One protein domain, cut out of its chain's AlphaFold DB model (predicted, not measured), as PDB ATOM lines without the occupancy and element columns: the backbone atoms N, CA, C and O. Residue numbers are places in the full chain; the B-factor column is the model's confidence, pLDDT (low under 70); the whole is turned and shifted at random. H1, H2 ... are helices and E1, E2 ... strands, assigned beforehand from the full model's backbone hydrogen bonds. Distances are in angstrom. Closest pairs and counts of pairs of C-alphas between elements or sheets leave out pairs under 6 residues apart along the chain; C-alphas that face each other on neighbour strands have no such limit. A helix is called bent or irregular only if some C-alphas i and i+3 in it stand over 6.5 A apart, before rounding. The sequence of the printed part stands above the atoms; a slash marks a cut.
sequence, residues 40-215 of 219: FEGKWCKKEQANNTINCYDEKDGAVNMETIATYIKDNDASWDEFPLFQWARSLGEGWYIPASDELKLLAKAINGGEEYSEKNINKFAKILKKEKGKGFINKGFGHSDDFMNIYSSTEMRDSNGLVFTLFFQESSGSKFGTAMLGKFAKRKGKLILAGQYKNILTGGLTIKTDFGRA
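What this domain is: This is residues 40 to 215 of the 219 residues of an uncharacterized protein of Prevotella sp. P5-126 (UniProt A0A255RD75). What shape does the backbone make? A long, strongly twisted sheet of three strands, E1, E2 and E3, has the helix H3 packed along it, with H4 turning away from the end of H3. H1 lies at one end of the longest axis and H5 at the other, with H2 near H1 on the side toward the middle. What makes it up? The printed part has 176 residues, with five named helices and three named strands in the order H1 H2 H3 H4 E1 E2 H5 E3; the sheet's order is E1 E2 E3, antiparallel, and the class is mixed, with under half of the residues in named elements. How large is it? It is compact, with a radius of gyration of the C-alphas of 16.7 A, yet elongated, spanning 53 by 34 by 28 A.

Where its parts are: Where are the helices before the sheet? After residues 40 to 61, H1 takes residues 62 to 75, 20.0 A long, from C-alpha 62 at (374.774, 13.832, 536.178). H2 is residues 84 to 91, H3 residues 101 to 112 over 16.5 A, and H4 residues 119 to 131 over 18.2 A. What follows? E1 is residues 151 to 156, E2 residues 163 to 171 over 21.5 A, and H5 residues 173 to 185. E3, residues 190 to 199, is 24.0 A long and ends at C-alpha 199, (368.743, 21.340, 521.400).

How they stand to each other: How do the strands pair? E1 and E2 form an antiparallel hairpin, with N 151 and O 167 2.9 A apart; E2 and E3 are antiparallel, with N 168 and O 193 3.0 A apart. E2 bends by 63 degrees at residue 167 and E3 by 57 degrees at residue 194. What is on the sheet? H3 is over E2 at a height over the sheet of 8.9 A and runs along the strands, making two layers, helix and sheet; H1 only grazes the sheet with residues 62 to 69, and H5 with residues 173 to 179. How do the helices meet? H3 touches H4 with residues 111 to 112 alone, about perpendicular at 81 degrees, the closest C-alphas being those of Ile 111 and Ile 122, 4.9 A apart. Are the helix backbones whole? In H1, H2 and H3 every O i to N i+4 pair is within hydrogen-bond range, against 8 of 9 in H4 and 5 of 9 in H5, which is irregular: C-alphas 181 and 184 are 9.5 A apart.

The domain as a whole: How far does it reach? The farthest C-alphas, those of Asp 75 and Met 181, are 53.2 A apart. Is it whole? The printed part has no cut, and the link from H4 to E1 is long. Where is confidence low? Residues 48 to 52, 141 to 145 and 197 to 211 are under 70.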
ATOM      1  N   PHE A  40     362.900  24.168 538.069       89.75
ATOM      2  CA  PHE A  40     363.364  25.329 537.335       89.75
ATOM      3  C   PHE A  40     362.662  25.458 535.998       89.75
ATOM      4  O   PHE A  40     362.574  24.496 535.248       89.75
ATOM      5  N   GLU A  41     362.187  26.655 535.686       86.44
ATOM      6  CA  GLU A  41     361.680  26.984 534.360       86.44
ATOM      7  C   GLU A  41     362.717  27.862 533.675       86.44
ATOM      8  O   GLU A  41     362.937  29.009 534.062       86.44
ATOM      9  N   GLY A  42     363.391  27.309 532.674       81.19
ATOM     10  CA  GLY A  42     364.433  28.025 531.961       81.19
ATOM     11  C   GLY A  42     365.220  27.117 531.034       81.19
ATOM     12  O   GLY A  42     364.901  25.944 530.851       81.19
ATOM     13  N   LYS A  43     366.247  27.695 530.412       83.44
ATOM     14  CA  LYS A  43     367.019  27.022 529.368       83.44
ATOM     15  C   LYS A  43     368.082  26.088 529.941       83.44
ATOM     16  O   LYS A  43     368.641  26.353 531.001       83.44
ATOM     17  N   TRP A  44     368.416  25.050 529.183       87.69
ATOM     18  CA  TRP A  44     369.595  24.226 529.443       87.69
ATOM     19  C   TRP A  44     370.889  25.048 529.238       87.69
ATOM     20  O   TRP A  44     371.712  25.136 530.144       87.69
ATOM     21  N   CYS A  45     370.997  25.762 528.109       84.94
ATOM     22  CA  CYS A  45     372.036  26.750 527.785       84.94
ATOM     23  C   CYS A  45     371.418  27.985 527.086       84.94
ATOM     24  O   CYS A  45     370.412  27.880 526.380       84.94
ATOM     25  N   LYS A  46     371.985  29.181 527.308       80.81
ATOM     26  CA  LYS A  46     371.534  30.456 526.714       80.81
ATOM     27  C   LYS A  46     372.122  30.741 525.333       80.81
ATOM     28  O   LYS A  46     371.466  31.440 524.563       80.81
ATOM     29  N   LYS A  47     373.344  30.284 525.036       70.00
ATOM     30  CA  LYS A  47     374.041  30.616 523.783       70.00
ATOM     31  C   LYS A  47     373.328  29.976 522.594       70.00
ATOM     32  O   LYS A  47     373.163  28.768 522.578       70.00
ATOM     33  N   GLU A  48     372.998  30.746 521.557       60.47
ATOM     34  CA  GLU A  48     372.690  30.199 520.227       60.47
ATOM     35  C   GLU A  48     373.993  29.781 519.531       60.47
ATOM     36  O   GLU A  48     374.441  30.389 518.567       60.47
ATOM     37  N   GLN A  49     374.651  28.742 520.038       49.16
ATOM     38  CA  GLN A  49     375.699  28.061 519.289       49.16
ATOM     39  C   GLN A  49     375.060  26.865 518.605       49.16
ATOM     40  O   GLN A  49     375.194  25.724 519.042       49.16
ATOM     41  N   ALA A  50     374.309  27.127 517.535       43.22
ATOM     42  CA  ALA A  50     373.979  26.062 516.608       43.22
ATOM     43  C   ALA A  50     375.310  25.412 516.189       43.22
ATOM     44  O   ALA A  50     376.092  26.051 515.491       43.22
ATOM     45  N   ASN A  51     375.545  24.181 516.668       53.44
ATOM     46  CA  ASN A  51     376.645  23.253 516.346       53.44
ATOM     47  C   ASN A  51     377.728  23.007 517.420       53.44
ATOM     48  O   ASN A  51     378.604  22.193 517.148       53.44
ATOM     49  N   ASN A  52     377.664  23.584 518.629       63.50
ATOM     50  CA  ASN A  52     378.640  23.237 519.678       63.50
ATOM     51  C   ASN A  52     378.063  22.249 520.701       63.50
ATOM     52  O   ASN A  52     377.090  22.541 521.397       63.50
ATOM     53  N   THR A  53     378.687  21.075 520.783       77.31
ATOM     54  CA  THR A  53     378.509  20.092 521.858       77.31
ATOM     55  C   THR A  53     379.433  20.431 523.022       77.31
ATOM     56  O   THR A  53     380.608  20.734 522.814       77.31
ATOM     57  N   ILE A  54     378.923  20.349 524.247       87.44
ATOM     58  CA  ILE A  54     379.705  20.548 525.482       87.44
ATOM     59  C   ILE A  54     380.394  19.247 525.913       87.44
ATOM     60  O   ILE A  54     381.335  19.263 526.700       87.44
ATOM     61  N   ASN A  55     379.981  18.132 525.313       90.81
ATOM     62  CA  ASN A  55     380.440  16.774 525.568       90.81
ATOM     63  C   ASN A  55     379.971  16.205 526.910       90.81
ATOM     64  O   ASN A  55     380.638  15.351 527.494       90.81
ATOM     65  N   CYS A  56     378.794  16.635 527.373       93.50
ATOM     66  CA  CYS A  56     378.134  16.065 528.547       93.50
ATOM     67  C   CYS A  56     377.538  14.691 528.204       93.50
ATOM     68  O   CYS A  56     376.335  14.564 528.004       93.50
ATOM     69  N   TYR A  57     378.377  13.668 528.052       95.62
ATOM     70  CA  TYR A  57     377.961  12.352 527.551       95.62
ATOM     71  C   TYR A  57     377.799  11.284 528.629       95.62
ATOM     72  O   TYR A  57     377.556  10.127 528.281       95.62
ATOM     73  N   ASP A  58     377.973  11.619 529.907       97.88
ATOM     74  CA  ASP A  58     377.758  10.632 530.956       97.88
ATOM     75  C   ASP A  58     376.257  10.346 531.069       97.88
ATOM     76  O   ASP A  58     375.434  11.237 531.312       97.88
ATOM     77  N   GLU A  59     375.884   9.096 530.810       97.69
ATOM     78  CA  GLU A  59     374.492   8.660 530.872       97.69
ATOM     79  C   GLU A  59     374.077   8.251 532.286       97.69
ATOM     80  O   GLU A  59     372.882   8.217 532.568       97.69
ATOM     81  N   LYS A  60     375.035   7.962 533.172       98.19
ATOM     82  CA  LYS A  60     374.804   7.346 534.484       98.19
ATOM     83  C   LYS A  60     374.858   8.340 535.629       98.19
ATOM     84  O   LYS A  60     374.158   8.142 536.617       98.19
ATOM     85  N   ASP A  61     375.697   9.362 535.515       98.31
ATOM     86  CA  ASP A  61     376.023  10.257 536.614       98.31
ATOM     87  C   ASP A  61     376.007  11.720 536.170       98.31
ATOM     88  O   ASP A  61     376.949  12.240 535.565       98.31
ATOM     89  N   GLY A  62     374.925  12.421 536.509       98.50
ATOM     90  CA  GLY A  62     374.774  13.832 536.178       98.50
ATOM     91  C   GLY A  62     375.818  14.737 536.839       98.50
ATOM     92  O   GLY A  62     376.074  15.830 536.329       98.50
ATOM     93  N   ALA A  63     376.466  14.294 537.923       98.44
ATOM     94  CA  ALA A  63     377.553  15.044 538.544       98.44
ATOM     95  C   ALA A  63     378.784  15.116 537.623       98.44
ATOM     96  O   ALA A  63     379.410  16.166 537.520       98.44
ATOM     97  N   VAL A  64     379.080  14.051 536.869       98.56
ATOM     98  CA  VAL A  64     380.176  14.043 535.880       98.56
ATOM     99  C   VAL A  64     379.903  15.041 534.748       98.56
ATOM    100  O   VAL A  64     380.799  15.767 534.307       98.56
ATOM    101  N   ASN A  65     378.646  15.151 534.314       98.06
ATOM    102  CA  ASN A  65     378.248  16.165 533.333       98.06
ATOM    103  C   ASN A  65     378.343  17.590 533.908       98.06
ATOM    104  O   ASN A  65     378.749  18.510 533.199       98.06
ATOM    105  N   MET A  66     378.027  17.787 535.192       97.38
ATOM    106  CA  MET A  66     378.212  19.080 535.867       97.38
ATOM    107  C   MET A  66     379.690  19.512 535.871       97.38
ATOM    108  O   MET A  66     379.984  20.672 535.575       97.38
ATOM    109  N   GLU A  67     380.622  18.589 536.126       98.00
ATOM    110  CA  GLU A  67     382.065  18.872 536.055       98.00
ATOM    111  C   GLU A  67     382.546  19.146 534.625       98.00
ATOM    112  O   GLU A  67     383.403  20.007 534.396       98.00
ATOM    113  N   THR A  68     381.951  18.475 533.636       97.06
ATOM    114  CA  THR A  68     382.191  18.774 532.217       97.06
ATOM    115  C   THR A  68     381.813  20.223 531.889       97.06
ATOM    116  O   THR A  68     382.582  20.925 531.234       97.06
ATOM    117  N   ILE A  69     380.682  20.719 532.401       95.12
ATOM    118  CA  ILE A  69     380.276  22.124 532.224       95.12
ATOM    119  C   ILE A  69     381.230  23.076 532.940       95.12
ATOM    120  O   ILE A  69     381.615  24.092 532.366       95.12
ATOM    121  N   ALA A  70     381.649  22.755 534.166       96.31
ATOM    122  CA  ALA A  70     382.622  23.567 534.893       96.31
ATOM    123  C   ALA A  70     383.953  23.685 534.124       96.31
ATOM    124  O   ALA A  70     384.519  24.777 534.019       96.31
ATOM    125  N   THR A  71     384.408  22.579 533.531       96.50
ATOM    126  CA  THR A  71     385.599  22.531 532.672       96.50
ATOM    127  C   THR A  71     385.402  23.370 531.412       96.50
ATOM    128  O   THR A  71     386.221  24.237 531.124       96.50
ATOM    129  N   TYR A  72     384.271  23.208 530.717       93.25
ATOM    130  CA  TYR A  72     383.932  24.014 529.542       93.25
ATOM    131  C   TYR A  72     383.949  25.516 529.852       93.25
ATOM    132  O   TYR A  72     384.511  26.295 529.085       93.25
ATOM    133  N   ILE A  73     383.358  25.918 530.982       93.56
ATOM    134  CA  ILE A  73     383.313  27.313 531.428       93.56
ATOM    135  C   ILE A  73     384.722  27.882 531.577       93.56
ATOM    136  O   ILE A  73     385.003  28.961 531.060       93.56
ATOM    137  N   LYS A  74     385.605  27.135 532.244       95.06
ATOM    138  CA  LYS A  74     387.001  27.523 532.455       95.06
ATOM    139  C   LYS A  74     387.776  27.627 531.139       95.06
ATOM    140  O   LYS A  74     388.518  28.586 530.954       95.06
ATOM    141  N   ASP A  75     387.602  26.662 530.244       94.00
ATOM    142  CA  ASP A  75     388.392  26.557 529.012       94.00
ATOM    143  C   ASP A  75     387.948  27.547 527.922       94.00
ATOM    144  O   ASP A  75     388.715  27.836 527.006       94.00
ATOM    145  N   ASN A  76     386.723  28.078 528.012       89.69
ATOM    146  CA  ASN A  76     386.123  28.940 526.986       89.69
ATOM    147  C   ASN A  76     385.816  30.368 527.470       89.69
ATOM    148  O   ASN A  76     385.080  31.074 526.780       89.69
ATOM    149  N   ASP A  77     386.330  30.777 528.638       88.69
ATOM    150  CA  ASP A  77     386.036  32.080 529.268       88.69
ATOM    151  C   ASP A  77     384.520  32.375 529.315       88.69
ATOM    152  O   ASP A  77     384.044  33.470 529.014       88.69
ATOM    153  N   ALA A  78     383.733  31.337 529.613       90.25
ATOM    154  CA  ALA A  78     382.280  31.436 529.702       90.25
ATOM    155  C   ALA A  78     381.844  31.709 531.151       90.25
ATOM    156  O   ALA A  78     382.651  31.771 532.077       90.25
ATOM    157  N   SER A  79     380.536  31.845 531.371       93.25
ATOM    158  CA  SER A  79     379.958  31.996 532.712       93.25
ATOM    159  C   SER A  79     378.883  30.951 532.996       93.25
ATOM    160  O   SER A  79     378.171  30.500 532.100       93.25
ATOM    161  N   TRP A  80     378.689  30.631 534.277       93.81
ATOM    162  CA  TRP A  80     377.539  29.851 534.746       93.81
ATOM    163  C   TRP A  80     376.198  30.481 534.366       93.81
ATOM    164  O   TRP A  80     375.232  29.750 534.166       93.81
ATOM    165  N   ASP A  81     376.140  31.805 534.204       92.12
ATOM    166  CA  ASP A  81     374.935  32.486 533.725       92.12
ATOM    167  C   ASP A  81     374.507  31.996 532.338       92.12
ATOM    168  O   ASP A  81     373.331  32.101 531.990       92.12
ATOM    169  N   GLU A  82     375.425  31.461 531.533       89.56
ATOM    170  CA  GLU A  82     375.116  30.873 530.232       89.56
ATOM    171  C   GLU A  82     374.451  29.496 530.343       89.56
ATOM    172  O   GLU A  82     373.793  29.065 529.399       89.56
ATOM    173  N   PHE A  83     374.542  28.851 531.507       91.94
ATOM    174  CA  PHE A  83     374.014  27.520 531.816       91.94
ATOM    175  C   PHE A  83     372.987  27.592 532.952       91.94
ATOM    176  O   PHE A  83     373.203  27.024 534.026       91.94
ATOM    177  N   PRO A  84     371.857  28.297 532.767       92.12
ATOM    178  CA  PRO A  84     371.019  28.712 533.884       92.12
ATOM    179  C   PRO A  84     370.356  27.531 534.606       92.12
ATOM    180  O   PRO A  84     370.172  27.592 535.818       92.12
ATOM    181  N   LEU A  85     370.076  26.424 533.907       93.06
ATOM    182  CA  LEU A  85     369.625  25.179 534.533       93.06
ATOM    183  C   LEU A  85     370.659  24.622 535.532       93.06
ATOM    184  O   LEU A  85     370.311  24.237 536.647       93.06
ATOM    185  N   PHE A  86     371.936  24.607 535.154       95.75
ATOM    186  CA  PHE A  86     373.018  24.076 535.985       95.75
ATOM    187  C   PHE A  86     373.410  25.040 537.101       95.75
ATOM    188  O   PHE A  86     373.635  24.623 538.236       95.75
ATOM    189  N   GLN A  87     373.412  26.341 536.810       96.56
ATOM    190  CA  GLN A  87     373.561  27.383 537.818       96.56
ATOM    191  C   GLN A  87     372.471  27.273 538.890       96.56
ATOM    192  O   GLN A  87     372.769  27.354 540.082       96.56
ATOM    193  N   TRP A  88     371.221  27.040 538.479       96.94
ATOM    194  CA  TRP A  88     370.124  26.812 539.410       96.94
ATOM    195  C   TRP A  88     370.368  25.583 540.289       96.94
ATOM    196  O   TRP A  88     370.222  25.698 541.504       96.94
ATOM    197  N   ALA A  89     370.789  24.446 539.727       97.69
ATOM    198  CA  ALA A  89     371.095  23.261 540.532       97.69
ATOM    199  C   ALA A  89     372.160  23.564 541.599       97.69
ATOM    200  O   ALA A  89     371.938  23.275 542.771       97.69
ATOM    201  N   ARG A  90     373.243  24.261 541.232       97.31
ATOM    202  CA  ARG A  90     374.285  24.695 542.183       97.31
ATOM    203  C   ARG A  90     373.752  25.624 543.277       97.31
ATOM    204  O   ARG A  90     374.221  25.571 544.410       97.31
ATOM    205  N   SER A  91     372.764  26.463 542.963       97.00
ATOM    206  CA  SER A  91     372.156  27.378 543.939       97.00
ATOM    207  C   SER A  91     371.364  26.672 545.049       97.00
ATOM    208  O   SER A  91     371.068  27.292 546.067       97.00
ATOM    209  N   LEU A  92     371.043  25.382 544.881       96.38
ATOM    210  CA  LEU A  92     370.359  24.576 545.897       96.38
ATOM    211  C   LEU A  92     371.294  24.093 547.019       96.38
ATOM    212  O   LEU A  92     370.809  23.578 548.025       96.38
ATOM    213  N   GLY A  93     372.609  24.255 546.855       95.94
ATOM    214  CA  GLY A  93     373.635  23.801 547.793       95.94
ATOM    215  C   GLY A  93     374.622  22.821 547.157       95.94
ATOM    216  O   GLY A  93     374.458  22.386 546.017       95.94
ATOM    217  N   GLU A  94     375.664  22.473 547.907       95.50
ATOM    218  CA  GLU A  94     376.707  21.552 547.451       95.50
ATOM    219  C   GLU A  94     376.150  20.150 547.145       95.50
ATOM    220  O   GLU A  94     375.302  19.620 547.867       95.50
ATOM    221  N   GLY A  95     376.629  19.549 546.052       97.19
ATOM    222  CA  GLY A  95     376.256  18.199 545.618       97.19
ATOM    223  C   GLY A  95     374.960  18.098 544.810       97.19
ATOM    224  O   GLY A  95     374.641  17.012 544.334       97.19
ATOM    225  N   TRP A  96     374.218  19.193 544.612       98.44
ATOM    226  CA  TRP A  96     373.068  19.206 543.704       98.44
ATOM    227  C   TRP A  96     373.512  19.349 542.247       98.44
ATOM    228  O   TRP A  96     374.258  20.263 541.892       98.44
ATOM    229  N   TYR A  97     372.996  18.480 541.381       98.56
ATOM    230  CA  TYR A  97     373.303  18.476 539.951       98.56
ATOM    231  C   TYR A  97     372.072  18.163 539.098       98.56
ATOM    232  O   TYR A  97     371.020  17.786 539.605       98.56
ATOM    233  N   ILE A  98     372.178  18.348 537.783       98.19
ATOM    234  CA  ILE A  98     371.113  17.978 536.843       98.19
ATOM    235  C   ILE A  98     371.277  16.499 536.478       98.19
ATOM    236  O   ILE A  98     372.366  16.122 536.040       98.19
ATOM    237  N   PRO A  99     370.240  15.660 536.642       98.44
ATOM    238  CA  PRO A  99     370.345  14.218 536.464       98.44
ATOM    239  C   PRO A  99     370.774  13.854 535.049       98.44
ATOM    240  O   PRO A  99     370.348  14.491 534.084       98.44
ATOM    241  N   ALA A 100     371.579  12.806 534.933       98.38
ATOM    242  CA  ALA A 100     371.870  12.163 533.664       98.38
ATOM    243  C   ALA A 100     370.664  11.355 533.151       98.38
ATOM    244  O   ALA A 100     369.641  11.180 533.825       98.38
ATOM    245  N   SER A 101     370.780  10.842 531.928       97.56
ATOM    246  CA  SER A 101     369.713  10.105 531.249       97.56
ATOM    247  C   SER A 101     369.223   8.881 532.025       97.56
ATOM    248  O   SER A 101     368.015   8.649 532.082       97.56
ATOM    249  N   ASP A 102     370.115   8.103 532.636       98.25
ATOM    250  CA  ASP A 102     369.749   6.908 533.399       98.25
ATOM    251  C   ASP A 102     369.144   7.263 534.758       98.25
ATOM    252  O   ASP A 102     368.168   6.639 535.174       98.25
ATOM    253  N   GLU A 103     369.614   8.328 535.408       98.56
ATOM    254  CA  GLU A 103     368.991   8.847 536.631       98.56
ATOM    255  C   GLU A 103     367.565   9.345 536.360       98.56
ATOM    256  O   GLU A 103     366.655   9.110 537.161       98.56
ATOM    257  N   LEU A 104     367.315   9.949 535.193       97.19
ATOM    258  CA  LEU A 104     365.957  10.286 534.763       97.19
ATOM    259  C   LEU A 104     365.093   9.054 534.485       97.19
ATOM    260  O   LEU A 104     363.895   9.095 534.777       97.19
ATOM    261  N   LYS A 105     365.653   7.956 533.960       96.81
ATOM    262  CA  LYS A 105     364.914   6.686 533.816       96.81
ATOM    263  C   LYS A 105     364.516   6.137 535.190       96.81
ATOM    264  O   LYS A 105     363.370   5.714 535.366       96.81
ATOM    265  N   LEU A 106     365.412   6.205 536.179       97.62
ATOM    266  CA  LEU A 106     365.110   5.837 537.566       97.62
ATOM    267  C   LEU A 106     363.993   6.716 538.144       97.62
ATOM    268  O   LEU A 106     363.020   6.189 538.688       97.62
ATOM    269  N   LEU A 107     364.074   8.038 537.955       97.75
ATOM    270  CA  LEU A 107     363.031   8.969 538.388       97.75
ATOM    271  C   LEU A 107     361.686   8.664 537.719       97.75
ATOM    272  O   LEU A 107     360.668   8.593 538.406       97.75
ATOM    273  N   ALA A 108     361.669   8.436 536.403       96.94
ATOM    274  CA  ALA A 108     360.465   8.101 535.647       96.94
ATOM    275  C   ALA A 108     359.782   6.843 536.200       96.94
ATOM    276  O   ALA A 108     358.574   6.847 536.455       96.94
ATOM    277  N   LYS A 109     360.563   5.788 536.452       96.81
ATOM    278  CA  LYS A 109     360.076   4.544 537.056       96.81
ATOM    279  C   LYS A 109     359.533   4.774 538.465       96.81
ATOM    280  O   LYS A 109     358.454   4.272 538.786       96.81
ATOM    281  N   ALA A 110     360.229   5.564 539.283       97.12
ATOM    282  CA  ALA A 110     359.826   5.877 540.652       97.12
ATOM    283  C   ALA A 110     358.489   6.632 540.711       97.12
ATOM    284  O   ALA A 110     357.595   6.252 541.469       97.12
ATOM    285  N   ILE A 111     358.307   7.663 539.877       96.44
ATOM    286  CA  ILE A 111     357.080   8.475 539.877       96.44
ATOM    287  C   ILE A 111     355.898   7.758 539.213       96.44
ATOM    288  O   ILE A 111     354.755   7.963 539.621       96.44
ATOM    289  N   ASN A 112     356.152   6.883 538.233       94.88
ATOM    290  CA  ASN A 112     355.119   6.020 537.657       94.88
ATOM    291  C   ASN A 112     354.756   4.848 538.572       94.88
ATOM    292  O   ASN A 112     353.641   4.332 538.484       94.88
ATOM    293  N   GLY A 113     355.670   4.406 539.438       93.50
ATOM    294  CA  GLY A 113     355.559   3.133 540.149       93.50
ATOM    295  C   GLY A 113     355.637   1.917 539.215       93.50
ATOM    296  O   GLY A 113     355.049   0.885 539.527       93.50
ATOM    297  N   GLY A 114     356.292   2.055 538.055       91.38
ATOM    298  CA  GLY A 114     356.371   1.043 536.997       91.38
ATOM    299  C   GLY A 114     356.737   1.629 535.627       91.38
ATOM    300  O   GLY A 114     357.070   2.806 535.517       91.38
ATOM    301  N   GLU A 115     356.662   0.803 534.580       88.62
ATOM    302  CA  GLU A 115     357.019   1.187 533.199       88.62
ATOM    303  C   GLU A 115     355.906   1.964 532.470       88.62
ATOM    304  O   GLU A 115     356.164   2.796 531.601       88.62
ATOM    305  N   GLU A 116     354.646   1.692 532.810       91.50
ATOM    306  CA  GLU A 116     353.489   2.320 532.170       91.50
ATOM    307  C   GLU A 116     353.114   3.632 532.862       91.50
ATOM    308  O   GLU A 116     353.187   3.758 534.088       91.50
ATOM    309  N   TYR A 117     352.656   4.609 532.074       92.44
ATOM    310  CA  TYR A 117     352.233   5.898 532.610       92.44
ATOM    311  C   TYR A 117     351.084   5.743 533.611       92.44
ATOM    312  O   TYR A 117     350.024   5.188 533.299       92.44
ATOM    313  N   SER A 118     351.273   6.302 534.806       92.75
ATOM    314  CA  SER A 118     350.278   6.294 535.875       92.75
ATOM    315  C   SER A 118     350.139   7.683 536.478       92.75
ATOM    316  O   SER A 118     350.817   8.043 537.442       92.75
ATOM    317  N   GLU A 119     349.188   8.460 535.958       90.25
ATOM    318  CA  GLU A 119     348.882   9.794 536.485       90.25
ATOM    319  C   GLU A 119     348.561   9.760 537.989       90.25
ATOM    320  O   GLU A 119     348.933  10.659 538.740       90.25
ATOM    321  N   LYS A 120     347.919   8.684 538.464       92.25
ATOM    322  CA  LYS A 120     347.640   8.463 539.890       92.25
ATOM    323  C   LYS A 120     348.928   8.426 540.718       92.25
ATOM    324  O   LYS A 120     348.982   9.065 541.769       92.25
ATOM    325  N   ASN A 121     349.936   7.678 540.271       95.50
ATOM    326  CA  ASN A 121     351.199   7.532 540.997       95.50
ATOM    327  C   ASN A 121     352.037   8.809 540.902       95.50
ATOM    328  O   ASN A 121     352.498   9.299 541.934       95.50
ATOM    329  N   ILE A 122     352.086   9.433 539.722       95.00
ATOM    330  CA  ILE A 122     352.742  10.731 539.527       95.00
ATOM    331  C   ILE A 122     352.114  11.781 540.449       95.00
ATOM    332  O   ILE A 122     352.825  12.506 541.142       95.00
ATOM    333  N   ASN A 123     350.780  11.833 540.541       93.31
ATOM    334  CA  ASN A 123     350.075  12.734 541.452       93.31
ATOM    335  C   ASN A 123     350.326  12.401 542.929       93.31
ATOM    336  O   ASN A 123     350.375  13.315 543.756       93.31
ATOM    337  N   LYS A 124     350.489  11.122 543.292       96.31
ATOM    338  CA  LYS A 124     350.862  10.718 544.655       96.31
ATOM    339  C   LYS A 124     352.252  11.246 545.011       96.31
ATOM    340  O   LYS A 124     352.386  11.878 546.055       96.31
ATOM    341  N   PHE A 125     353.239  11.061 544.139       97.19
ATOM    342  CA  PHE A 125     354.590  11.582 544.350       97.19
ATOM    343  C   PHE A 125     354.603  13.119 544.353       97.19
ATOM    344  O   PHE A 125     355.160  13.746 545.248       97.19
ATOM    345  N   ALA A 126     353.887  13.756 543.423       94.62
ATOM    346  CA  ALA A 126     353.766  15.211 543.360       94.62
ATOM    347  C   ALA A 126     353.145  15.825 544.627       94.62
ATOM    348  O   ALA A 126     353.463  16.961 544.970       94.62
ATOM    349  N   LYS A 127     352.266  15.105 545.340       96.75
ATOM    350  CA  LYS A 127     351.753  15.554 546.647       96.75
ATOM    351  C   LYS A 127     352.853  15.615 547.708       96.75
ATOM    352  O   LYS A 127     352.766  16.481 548.569       96.75
ATOM    353  N   ILE A 128     353.854  14.739 547.646       97.31
ATOM    354  CA  ILE A 128     355.015  14.762 548.550       97.31
ATOM    355  C   ILE A 128     355.829  16.027 548.268       97.31
ATOM    356  O   ILE A 128     356.003  16.844 549.164       97.31
ATOM    357  N   LEU A 129     356.181  16.275 547.000       96.06
ATOM    358  CA  LEU A 129     356.902  17.495 546.602       96.06
ATOM    359  C   LEU A 129     356.164  18.772 547.027       96.06
ATOM    360  O   LEU A 129     356.778  19.696 547.545       96.06
ATOM    361  N   LYS A 130     354.835  18.816 546.866       94.69
ATOM    362  CA  LYS A 130     354.012  19.969 547.269       94.69
ATOM    363  C   LYS A 130     353.972  20.196 548.782       94.69
ATOM    364  O   LYS A 130     353.873  21.346 549.199       94.69
ATOM    365  N   LYS A 131     354.034  19.138 549.600       96.75
ATOM    366  CA  LYS A 131     354.157  19.276 551.065       96.75
ATOM    367  C   LYS A 131     355.476  19.950 551.441       96.75
ATOM    368  O   LYS A 131     355.480  20.818 552.304       96.75
ATOM    369  N   GLU A 132     356.528  19.673 550.678       95.50
ATOM    370  CA  GLU A 132     357.827  20.346 550.772       95.50
ATOM    371  C   GLU A 132     357.878  21.679 549.995       95.50
ATOM    372  O   GLU A 132     358.946  22.131 549.589       95.50
ATOM    373  N   LYS A 133     356.717  22.318 549.766       92.31
ATOM    374  CA  LYS A 133     356.554  23.601 549.046       92.31
ATOM    375  C   LYS A 133     357.114  23.601 547.614       92.31
ATOM    376  O   LYS A 133     357.363  24.654 547.034       92.31
ATOM    377  N   GLY A 134     357.292  22.417 547.041       91.12
ATOM    378  CA  GLY A 134     357.792  22.190 545.696       91.12
ATOM    379  C   GLY A 134     356.712  22.166 544.613       91.12
ATOM    380  O   GLY A 134     355.507  22.252 544.873       91.12
ATOM    381  N   LYS A 135     357.152  21.984 543.364       88.69
ATOM    382  CA  LYS A 135     356.267  21.818 542.197       88.69
ATOM    383  C   LYS A 135     356.036  20.331 541.913       88.69
ATOM    384  O   LYS A 135     356.900  19.509 542.195       88.69
ATOM    385  N   GLY A 136     354.887  19.965 541.343       91.25
ATOM    386  CA  GLY A 136     354.627  18.597 540.858       91.25
ATOM    387  C   GLY A 136     355.285  18.310 539.503       91.25
ATOM    388  O   GLY A 136     356.140  19.069 539.076       91.25
ATOM    389  N   PHE A 137     354.864  17.246 538.814       90.31
ATOM    390  CA  PHE A 137     355.343  16.897 537.459       90.31
ATOM    391  C   PHE A 137     354.337  17.188 536.346       90.31
ATOM    392  O   PHE A 137     354.661  17.046 535.176       90.31
ATOM    393  N   ILE A 138     353.109  17.560 536.702       87.06
ATOM    394  CA  ILE A 138     352.019  17.788 535.756       87.06
ATOM    395  C   ILE A 138     351.712  19.281 535.739       87.06
ATOM    396  O   ILE A 138     351.427  19.866 536.791       87.06
ATOM    397  N   ASN A 139     351.777  19.882 534.553       78.69
ATOM    398  CA  ASN A 139     351.279  21.219 534.296       78.69
ATOM    399  C   ASN A 139     349.765  21.151 534.078       78.69
ATOM    400  O   ASN A 139     349.282  20.412 533.220       78.69
ATOM    401  N   LYS A 140     349.019  21.911 534.879       71.88
ATOM    402  CA  LYS A 140     347.561  21.965 534.786       71.88
ATOM    403  C   LYS A 140     347.170  23.075 533.827       71.88
ATOM    404  O   LYS A 140     347.261  24.249 534.177       71.88
ATOM    405  N   GLY A 141     346.767  22.704 532.617       59.19
ATOM    406  CA  GLY A 141     346.325  23.660 531.609       59.19
ATOM    407  C   GLY A 141     344.964  24.267 531.957       59.19
ATOM    408  O   GLY A 141     344.059  23.580 532.432       59.19
ATOM    409  N   PHE A 142     344.776  25.556 531.671       45.12
ATOM    410  CA  PHE A 142     343.445  26.159 531.676       45.12
ATOM    411  C   PHE A 142     342.720  25.758 530.382       45.12
ATOM    412  O   PHE A 142     343.038  26.263 529.311       45.12
ATOM    413  N   GLY A 143     341.792  24.798 530.457       46.59
ATOM    414  CA  GLY A 143     341.006  24.341 529.296       46.59
ATOM    415  C   GLY A 143     341.694  23.321 528.371       46.59
ATOM    416  O   GLY A 143     341.051  22.830 527.447       46.59
ATOM    417  N   HIS A 144     342.946  22.946 528.651       53.00
ATOM    418  CA  HIS A 144     343.688  21.880 527.961       53.00
ATOM    419  C   HIS A 144     343.860  20.638 528.855       53.00
ATOM    420  O   HIS A 144     343.504  20.666 530.034       53.00
ATOM    421  N   SER A 145     344.365  19.532 528.297       59.25
ATOM    422  CA  SER A 145     344.718  18.343 529.081       59.25
ATOM    423  C   SER A 145     345.883  18.638 530.026       59.25
ATOM    424  O   SER A 145     346.856  19.270 529.627       59.25
ATOM    425  N   ASP A 146     345.791  18.140 531.258       72.19
ATOM    426  CA  ASP A 146     346.909  18.082 532.200       72.19
ATOM    427  C   ASP A 146     348.090  17.351 531.533       72.19
ATOM    428  O   ASP A 146     347.955  16.191 531.131       72.19
ATOM    429  N   ASP A 147     349.231  18.030 531.388       78.56
ATOM    430  CA  ASP A 147     350.394  17.531 530.647       78.56
ATOM    431  C   ASP A 147     351.585  17.289 531.569       78.56
ATOM    432  O   ASP A 147     351.911  18.103 532.433       78.56
ATOM    433  N   PHE A 148     352.264  16.160 531.370       86.75
ATOM    434  CA  PHE A 148     353.549  15.916 532.012       86.75
ATOM    435  C   PHE A 148     354.556  16.972 531.543       86.75
ATOM    436  O   PHE A 148     354.716  17.192 530.342       86.75
ATOM    437  N   MET A 149     355.218  17.630 532.490       86.81
ATOM    438  CA  MET A 149     356.280  18.588 532.204       86.81
ATOM    439  C   MET A 149     357.495  17.838 531.679       86.81
ATOM    440  O   MET A 149     357.947  16.882 532.308       86.81
ATOM    441  N   ASN A 150     358.038  18.286 530.556       87.56
ATOM    442  CA  ASN A 150     359.267  17.721 530.026       87.56
ATOM    443  C   ASN A 150     360.424  18.016 530.982       87.56
ATOM    444  O   ASN A 150     360.532  19.139 531.476       87.56
ATOM    445  N   ILE A 151     361.284  17.030 531.237       91.75
ATOM    446  CA  ILE A 151     362.403  17.170 532.174       91.75
ATOM    447  C   ILE A 151     363.720  16.990 531.437       91.75
ATOM    448  O   ILE A 151     363.947  15.944 530.827       91.75
ATOM    449  N   TYR A 152     364.584  18.001 531.508       91.69
ATOM    450  CA  TYR A 152     365.915  17.929 530.916       91.69
ATOM    451  C   TYR A 152     366.825  16.957 531.654       91.69
ATOM    452  O   TYR A 152     366.874  16.950 532.884       91.69
ATOM    453  N   SER A 153     367.596  16.208 530.870       95.25
ATOM    454  CA  SER A 153     368.827  15.565 531.310       95.25
ATOM    455  C   SER A 153     369.996  16.551 531.251       95.25
ATOM    456  O   SER A 153     369.977  17.506 530.470       95.25
ATOM    457  N   SER A 154     371.056  16.284 532.008       95.56
ATOM    458  CA  SER A 154     372.379  16.860 531.753       95.56
ATOM    459  C   SER A 154     373.072  16.221 530.548       95.56
ATOM    460  O   SER A 154     373.992  16.811 529.997       95.56
ATOM    461  N   THR A 155     372.616  15.044 530.117       95.56
ATOM    462  CA  THR A 155     373.225  14.265 529.041       95.56
ATOM    463  C   THR A 155     372.868  14.816 527.655       95.56
ATOM    464  O   THR A 155     371.706  14.790 527.229       95.56
ATOM    465  N   GLU A 156     373.889  15.241 526.921       91.75
ATOM    466  CA  GLU A 156     373.850  15.483 525.483       91.75
ATOM    467  C   GLU A 156     373.858  14.159 524.707       91.75
ATOM    468  O   GLU A 156     374.542  13.195 525.049       91.75
ATOM    469  N   MET A 157     373.120  14.114 523.606       88.50
ATOM    470  CA  MET A 157     373.195  13.032 522.640       88.50
ATOM    471  C   MET A 157     374.439  13.202 521.766       88.50
ATOM    472  O   MET A 157     374.665  14.265 521.181       88.50
ATOM    473  N   ARG A 158     375.210  12.127 521.613       87.50
ATOM    474  CA  ARG A 158     376.355  12.088 520.693       87.50
ATOM    475  C   ARG A 158     375.903  12.333 519.253       87.50
ATOM    476  O   ARG A 158     374.805  11.931 518.871       87.50
ATOM    477  N   ASP A 159     376.742  13.027 518.488       81.75
ATOM    478  CA  ASP A 159     376.578  13.264 517.044       81.75
ATOM    479  C   ASP A 159     375.236  13.906 516.639       81.75
ATOM    480  O   ASP A 159     374.755  13.760 515.517       81.75
ATOM    481  N   SER A 160     374.611  14.634 517.567       74.94
ATOM    482  CA  SER A 160     373.239  15.138 517.428       74.94
ATOM    483  C   SER A 160     373.138  16.663 517.294       74.94
ATOM    484  O   SER A 160     372.045  17.223 517.370       74.94
ATOM    485  N   ASN A 161     374.267  17.354 517.109       76.69
ATOM    486  CA  ASN A 161     374.351  18.820 517.111       76.69
ATOM    487  C   ASN A 161     373.759  19.452 518.389       76.69
ATOM    488  O   ASN A 161     372.998  20.423 518.315       76.69
ATOM    489  N   GLY A 162     374.098  18.874 519.547       76.50
ATOM    490  CA  GLY A 162     373.723  19.392 520.863       76.50
ATOM    491  C   GLY A 162     372.290  19.073 521.293       76.50
ATOM    492  O   GLY A 162     371.732  19.819 522.095       76.50
ATOM    493  N   LEU A 163     371.645  18.016 520.775       84.56
ATOM    494  CA  LEU A 163     370.388  17.552 521.376       84.56
ATOM    495  C   LEU A 163     370.655  17.037 522.789       84.56
ATOM    496  O   LEU A 163     371.641  16.349 523.024       84.56
ATOM    497  N   VAL A 164     369.748  17.327 523.713       87.44
ATOM    498  CA  VAL A 164     369.784  16.807 525.081       87.44
ATOM    499  C   VAL A 164     368.676  15.793 525.276       87.44
ATOM    500  O   VAL A 164     367.540  15.966 524.808       87.44
ATOM    501  N   PHE A 165     368.998  14.716 525.988       92.00
ATOM    502  CA  PHE A 165     367.983  13.765 526.398       92.00
ATOM    503  C   PHE A 165     366.948  14.469 527.268       92.00
ATOM    504  O   PHE A 165     367.270  15.210 528.192       92.00
ATOM    505  N   THR A 166     365.680  14.252 526.952       91.19
ATOM    506  CA  THR A 166     364.565  14.853 527.673       91.19
ATOM    507  C   THR A 166     363.548  13.775 527.985       91.19
ATOM    508  O   THR A 166     363.206  12.969 527.115       91.19
ATOM    509  N   LEU A 167     363.075  13.749 529.228       93.12
ATOM    510  CA  LEU A 167     362.000  12.873 529.668       93.12
ATOM    511  C   LEU A 167     360.663  13.540 529.364       93.12
ATOM    512  O   LEU A 167     360.413  14.651 529.825       93.12
ATOM    513  N   PHE A 168     359.786  12.859 528.637       89.75
ATOM    514  CA  PHE A 168     358.458  13.372 528.309       89.75
ATOM    515  C   PHE A 168     357.423  12.252 528.250       89.75
ATOM    516  O   PHE A 168     357.747  11.069 528.133       89.75
ATOM    517  N   PHE A 169     356.149  12.628 528.327       90.00
ATOM    518  CA  PHE A 169     355.056  11.685 528.139       90.00
ATOM    519  C   PHE A 169     354.783  11.466 526.650       90.00
ATOM    520  O   PHE A 169     354.377  12.383 525.932       90.00
ATOM    521  N   GLN A 170     354.952  10.227 526.195       88.69
ATOM    522  CA  GLN A 170     354.527   9.794 524.873       88.69
ATOM    523  C   GLN A 170     353.187   9.077 524.975       88.69
ATOM    524  O   GLN A 170     353.078   7.952 525.466       88.69
ATOM    525  N   GLU A 171     352.158   9.738 524.461       86.69
ATOM    526  CA  GLU A 171     350.813   9.192 524.400       86.69
ATOM    527  C   GLU A 171     350.686   8.125 523.302       86.69
ATOM    528  O   GLU A 171     351.153   8.305 522.173       86.69
ATOM    529  N   SER A 172     350.021   7.016 523.624       86.56
ATOM    530  CA  SER A 172     349.720   5.940 522.675       86.56
ATOM    531  C   SER A 172     348.697   6.383 521.622       86.56
ATOM    532  O   SER A 172     347.794   7.168 521.913       86.56
ATOM    533  N   SER A 173     348.787   5.856 520.396       81.06
ATOM    534  CA  SER A 173     347.928   6.275 519.273       81.06
ATOM    535  C   SER A 173     346.426   6.169 519.571       81.06
ATOM    536  O   SER A 173     345.679   7.090 519.258       81.06
ATOM    537  N   GLY A 174     345.985   5.098 520.244       77.44
ATOM    538  CA  GLY A 174     344.578   4.943 520.642       77.44
ATOM    539  C   GLY A 174     344.128   5.948 521.711       77.44
ATOM    540  O   GLY A 174     342.983   6.387 521.703       77.44
ATOM    541  N   SER A 175     345.037   6.361 522.599       81.06
ATOM    542  CA  SER A 175     344.770   7.397 523.601       81.06
ATOM    543  C   SER A 175     344.634   8.780 522.964       81.06
ATOM    544  O   SER A 175     343.709   9.507 523.312       81.06
ATOM    545  N   LYS A 176     345.471   9.110 521.967       78.19
ATOM    546  CA  LYS A 176     345.422  10.406 521.263       78.19
ATOM    547  C   LYS A 176     344.047  10.690 520.660       78.19
ATOM    548  O   LYS A 176     343.550  11.807 520.775       78.19
ATOM    549  N   PHE A 177     343.421   9.678 520.057       74.00
ATOM    550  CA  PHE A 177     342.062   9.801 519.526       74.00
ATOM    551  C   PHE A 177     341.039  10.107 520.635       74.00
ATOM    552  O   PHE A 177     340.214  11.005 520.491       74.00
ATOM    553  N   GLY A 178     341.132   9.414 521.775       77.00
ATOM    554  CA  GLY A 178     340.284   9.676 522.942       77.00
ATOM    555  C   GLY A 178     340.476  11.081 523.518       77.00
ATOM    556  O   GLY A 178     339.494  11.755 523.814       77.00
ATOM    557  N   THR A 179     341.721  11.549 523.623       78.81
ATOM    558  CA  THR A 179     342.058  12.908 524.079       78.81
ATOM    559  C   THR A 179     341.522  13.977 523.127       78.81
ATOM    560  O   THR A 179     340.977  14.975 523.591       78.81
ATOM    561  N   ALA A 180     341.580  13.752 521.810       77.25
ATOM    562  CA  ALA A 180     340.995  14.661 520.823       77.25
ATOM    563  C   ALA A 180     339.462  14.780 520.951       77.25
ATOM    564  O   ALA A 180     338.916  15.860 520.750       77.25
ATOM    565  N   MET A 181     338.775  13.693 521.320       78.12
ATOM    566  CA  MET A 181     337.311  13.657 521.456       78.12
ATOM    567  C   MET A 181     336.802  14.138 522.822       78.12
ATOM    568  O   MET A 181     335.772  14.799 522.898       78.12
ATOM    569  N   LEU A 182     337.484  13.773 523.913       78.12
ATOM    570  CA  LEU A 182     336.997  13.959 525.290       78.12
ATOM    571  C   LEU A 182     337.795  15.001 526.090       78.12
ATOM    572  O   LEU A 182     337.455  15.294 527.242       78.12
ATOM    573  N   GLY A 183     338.862  15.559 525.514       76.06
ATOM    574  CA  GLY A 183     339.722  16.543 526.167       76.06
ATOM    575  C   GLY A 183     340.216  16.058 527.533       76.06
ATOM    576  O   GLY A 183     340.674  14.927 527.683       76.06
ATOM    577  N   LYS A 184     340.068  16.903 528.560       71.75
ATOM    578  CA  LYS A 184     340.508  16.620 529.942       71.75
ATOM    579  C   LYS A 184     339.826  15.422 530.617       71.75
ATOM    580  O   LYS A 184     340.274  14.995 531.674       71.75
ATOM    581  N   PHE A 185     338.729  14.910 530.057       74.81
ATOM    582  CA  PHE A 185     338.027  13.742 530.594       74.81
ATOM    583  C   PHE A 185     338.561  12.421 530.019       74.81
ATOM    584  O   PHE A 185     338.175  11.347 530.484       74.81
ATOM    585  N   ALA A 186     339.449  12.478 529.020       78.75
ATOM    586  CA  ALA A 186     340.071  11.296 528.449       78.75
ATOM    587  C   ALA A 186     341.052  10.650 529.434       78.75
ATOM    588  O   ALA A 186     341.934  11.301 529.994       78.75
ATOM    589  N   LYS A 187     340.957   9.325 529.588       80.06
ATOM    590  CA  LYS A 187     341.991   8.560 530.285       80.06
ATOM    591  C   LYS A 187     343.201   8.399 529.368       80.06
ATOM    592  O   LYS A 187     343.150   7.621 528.415       80.06
ATOM    593  N   ARG A 188     344.296   9.078 529.704       84.19
ATOM    594  CA  ARG A 188     345.538   9.020 528.930       84.19
ATOM    595  C   ARG A 188     346.283   7.708 529.170       84.19
ATOM    596  O   ARG A 188     346.417   7.256 530.308       84.19
ATOM    597  N   LYS A 189     346.772   7.095 528.092       88.62
ATOM    598  CA  LYS A 189     347.643   5.909 528.120       88.62
ATOM    599  C   LYS A 189     348.901   6.166 527.309       88.62
ATOM    600  O   LYS A 189     348.823   6.685 526.195       88.62
ATOM    601  N   GLY A 190     350.041   5.730 527.821       91.00
ATOM    602  CA  GLY A 190     351.334   5.931 527.183       91.00
ATOM    603  C   GLY A 190     352.472   5.600 528.135       91.00
ATOM    604  O   GLY A 190     352.268   4.890 529.119       91.00
ATOM    605  N   LYS A 191     353.650   6.154 527.860       93.12
ATOM    606  CA  LYS A 191     354.862   5.936 528.660       93.12
ATOM    607  C   LYS A 191     355.585   7.249 528.902       93.12
ATOM    608  O   LYS A 191     355.466   8.179 528.104       93.12
ATOM    609  N   LEU A 192     356.335   7.316 529.998       93.00
ATOM    610  CA  LEU A 192     357.384   8.321 530.123       93.00
ATOM    611  C   LEU A 192     358.603   7.783 529.380       93.00
ATOM    612  O   LEU A 192     359.078   6.697 529.705       93.00
ATOM    613  N   ILE A 193     359.057   8.500 528.360       91.94
ATOM    614  CA  ILE A 193     360.182   8.078 527.527       91.94
ATOM    615  C   ILE A 193     361.256   9.149 527.496       91.94
ATOM    616  O   ILE A 193     360.977  10.338 527.651       91.94
ATOM    617  N   LEU A 194     362.485   8.699 527.274       91.56
ATOM    618  CA  LEU A 194     363.636   9.559 527.096       91.56
ATOM    619  C   LEU A 194     364.004   9.602 525.612       91.56
ATOM    620  O   LEU A 194     364.222   8.557 525.004       91.56
ATOM    621  N   ALA A 195     364.082  10.796 525.032       87.38
ATOM    622  CA  ALA A 195     364.615  10.983 523.683       87.38
ATOM    623  C   ALA A 195     365.250  12.368 523.534       87.38
ATOM    624  O   ALA A 195     364.966  13.274 524.320       87.38
ATOM    625  N   GLY A 196     366.070  12.550 522.499       82.00
ATOM    626  CA  GLY A 196     366.492  13.879 522.062       82.00
ATOM    627  C   GLY A 196     365.309  14.631 521.498       82.00
ATOM    628  O   GLY A 196     364.832  14.307 520.414       82.00
ATOM    629  N   GLN A 197     364.801  15.593 522.255       68.88
ATOM    630  CA  GLN A 197     363.686  16.438 521.820       68.88
ATOM    631  C   GLN A 197     364.131  17.877 521.592       68.88
ATOM    632  O   GLN A 197     363.625  18.544 520.693       68.88
ATOM    633  N   TYR A 198     365.102  18.341 522.376       66.94
ATOM    634  CA  TYR A 198     365.493  19.739 522.416       66.94
ATOM    635  C   TYR A 198     366.979  19.869 522.166       66.94
ATOM    636  O   TYR A 198     367.773  19.103 522.706       66.94
ATOM    637  N   LYS A 199     367.362  20.868 521.371       62.66
ATOM    638  CA  LYS A 199     368.743  21.340 521.400       62.66
ATOM    639  C   LYS A 199     369.003  21.973 522.763       62.66
ATOM    640  O   LYS A 199     368.122  22.644 523.302       62.66
ATOM    641  N   ASN A 200     370.220  21.824 523.261       52.41
ATOM    642  CA  ASN A 200     370.752  22.482 524.451       52.41
ATOM    643  C   ASN A 200     370.501  24.012 524.482       52.41
ATOM    644  O   ASN A 200     370.514  24.604 525.554       52.41
ATOM    645  N   ILE A 201     370.196  24.642 523.341       55.03
ATOM    646  CA  ILE A 201     369.941  26.088 523.174       55.03
ATOM    647  C   ILE A 201     368.458  26.529 523.236       55.03
ATOM    648  O   ILE A 201     368.171  27.726 523.245       55.03
ATOM    649  N   LEU A 202     367.517  25.579 523.284       50.59
ATOM    650  CA  LEU A 202     366.064  25.747 523.112       50.59
ATOM    651  C   LEU A 202     365.616  26.582 521.894       50.59
ATOM    652  O   LEU A 202     365.699  27.807 521.850       50.59
ATOM    653  N   THR A 203     365.045  25.875 520.921       38.72
ATOM    654  CA  THR A 203     364.480  26.377 519.664       38.72
ATOM    655  C   THR A 203     363.310  27.341 519.874       38.72
ATOM    656  O   THR A 203     362.342  26.996 520.551       38.72
ATOM    657  N   GLY A 204     363.344  28.494 519.200       37.97
ATOM    658  CA  GLY A 204     362.207  29.405 519.011       37.97
ATOM    659  C   GLY A 204     361.081  28.811 518.150       37.97
ATOM    660  O   GLY A 204     360.784  29.321 517.075       37.97
ATOM    661  N   GLY A 205     360.459  27.725 518.610       31.66
ATOM    662  CA  GLY A 205     359.286  27.101 517.998       31.66
ATOM    663  C   GLY A 205     358.051  27.240 518.886       31.66
ATOM    664  O   GLY A 205     358.124  27.026 520.094       31.66
ATOM    665  N   LEU A 206     356.911  27.600 518.283       33.78
ATOM    666  CA  LEU A 206     355.611  27.773 518.937       33.78
ATOM    667  C   LEU A 206     355.108  26.477 519.592       33.78
ATOM    668  O   LEU A 206     354.324  25.734 519.009       33.78
ATOM    669  N   THR A 207     355.492  26.213 520.833       37.06
ATOM    670  CA  THR A 207     354.552  25.733 521.852       37.06
ATOM    671  C   THR A 207     355.184  25.877 523.224       37.06
ATOM    672  O   THR A 207     356.271  25.377 523.483       37.06
ATOM    673  N   ILE A 208     354.463  26.559 524.110       39.97
ATOM    674  CA  ILE A 208     354.765  26.749 525.528       39.97
ATOM    675  C   ILE A 208     354.596  25.395 526.235       39.97
ATOM    676  O   ILE A 208     353.651  25.177 526.990       39.97
ATOM    677  N   LYS A 209     355.463  24.426 525.946       51.06
ATOM    678  CA  LYS A 209     355.672  23.304 526.854       51.06
ATOM    679  C   LYS A 209     356.764  23.770 527.797       51.06
ATOM    680  O   LYS A 209     357.884  24.022 527.377       51.06
ATOM    681  N   THR A 210     356.380  24.023 529.042       53.34
ATOM    682  CA  THR A 210     357.291  24.431 530.113       53.34
ATOM    683  C   THR A 210     358.292  23.306 530.336       53.34
ATOM    684  O   THR A 210     357.999  22.361 531.074       53.34
ATOM    685  N   ASP A 211     359.427  23.379 529.654       62.41
ATOM    686  CA  ASP A 211     360.549  22.503 529.933       62.41
ATOM    687  C   ASP A 211     361.088  22.839 531.324       62.41
ATOM    688  O   ASP A 211     361.197  24.007 531.716       62.41
ATOM    689  N   PHE A 212     361.314  21.790 532.104       79.56
ATOM    690  CA  PHE A 212     361.398  21.884 533.545       79.56
ATOM    691  C   PHE A 212     362.658  21.198 534.070       79.56
ATOM    692  O   PHE A 212     362.884  20.009 533.865       79.56
ATOM    693  N   GLY A 213     363.481  21.944 534.791       87.88
ATOM    694  CA  GLY A 213     364.640  21.428 535.495       87.88
ATOM    695  C   GLY A 213     364.258  20.712 536.783       87.88
ATOM    696  O   GLY A 213     363.501  21.237 537.604       87.88
ATOM    697  N   ARG A 214     364.840  19.531 536.989       94.38
ATOM    698  CA  ARG A 214     364.914  18.861 538.288       94.38
ATOM    699  C   ARG A 214     366.371  18.641 538.623       94.38
ATOM    700  O   ARG A 214     367.099  18.136 537.786       94.38
ATOM    701  N   ALA A 215     366.772  19.014 539.828       97.75
ATOM    702  CA  ALA A 215     368.076  18.664 540.363       97.75
ATOM    703  C   ALA A 215     367.981  17.376 541.186       97.75
ATOM    704  O   ALA A 215     366.934  17.100 541.791       97.75
TER     705      ALA A 215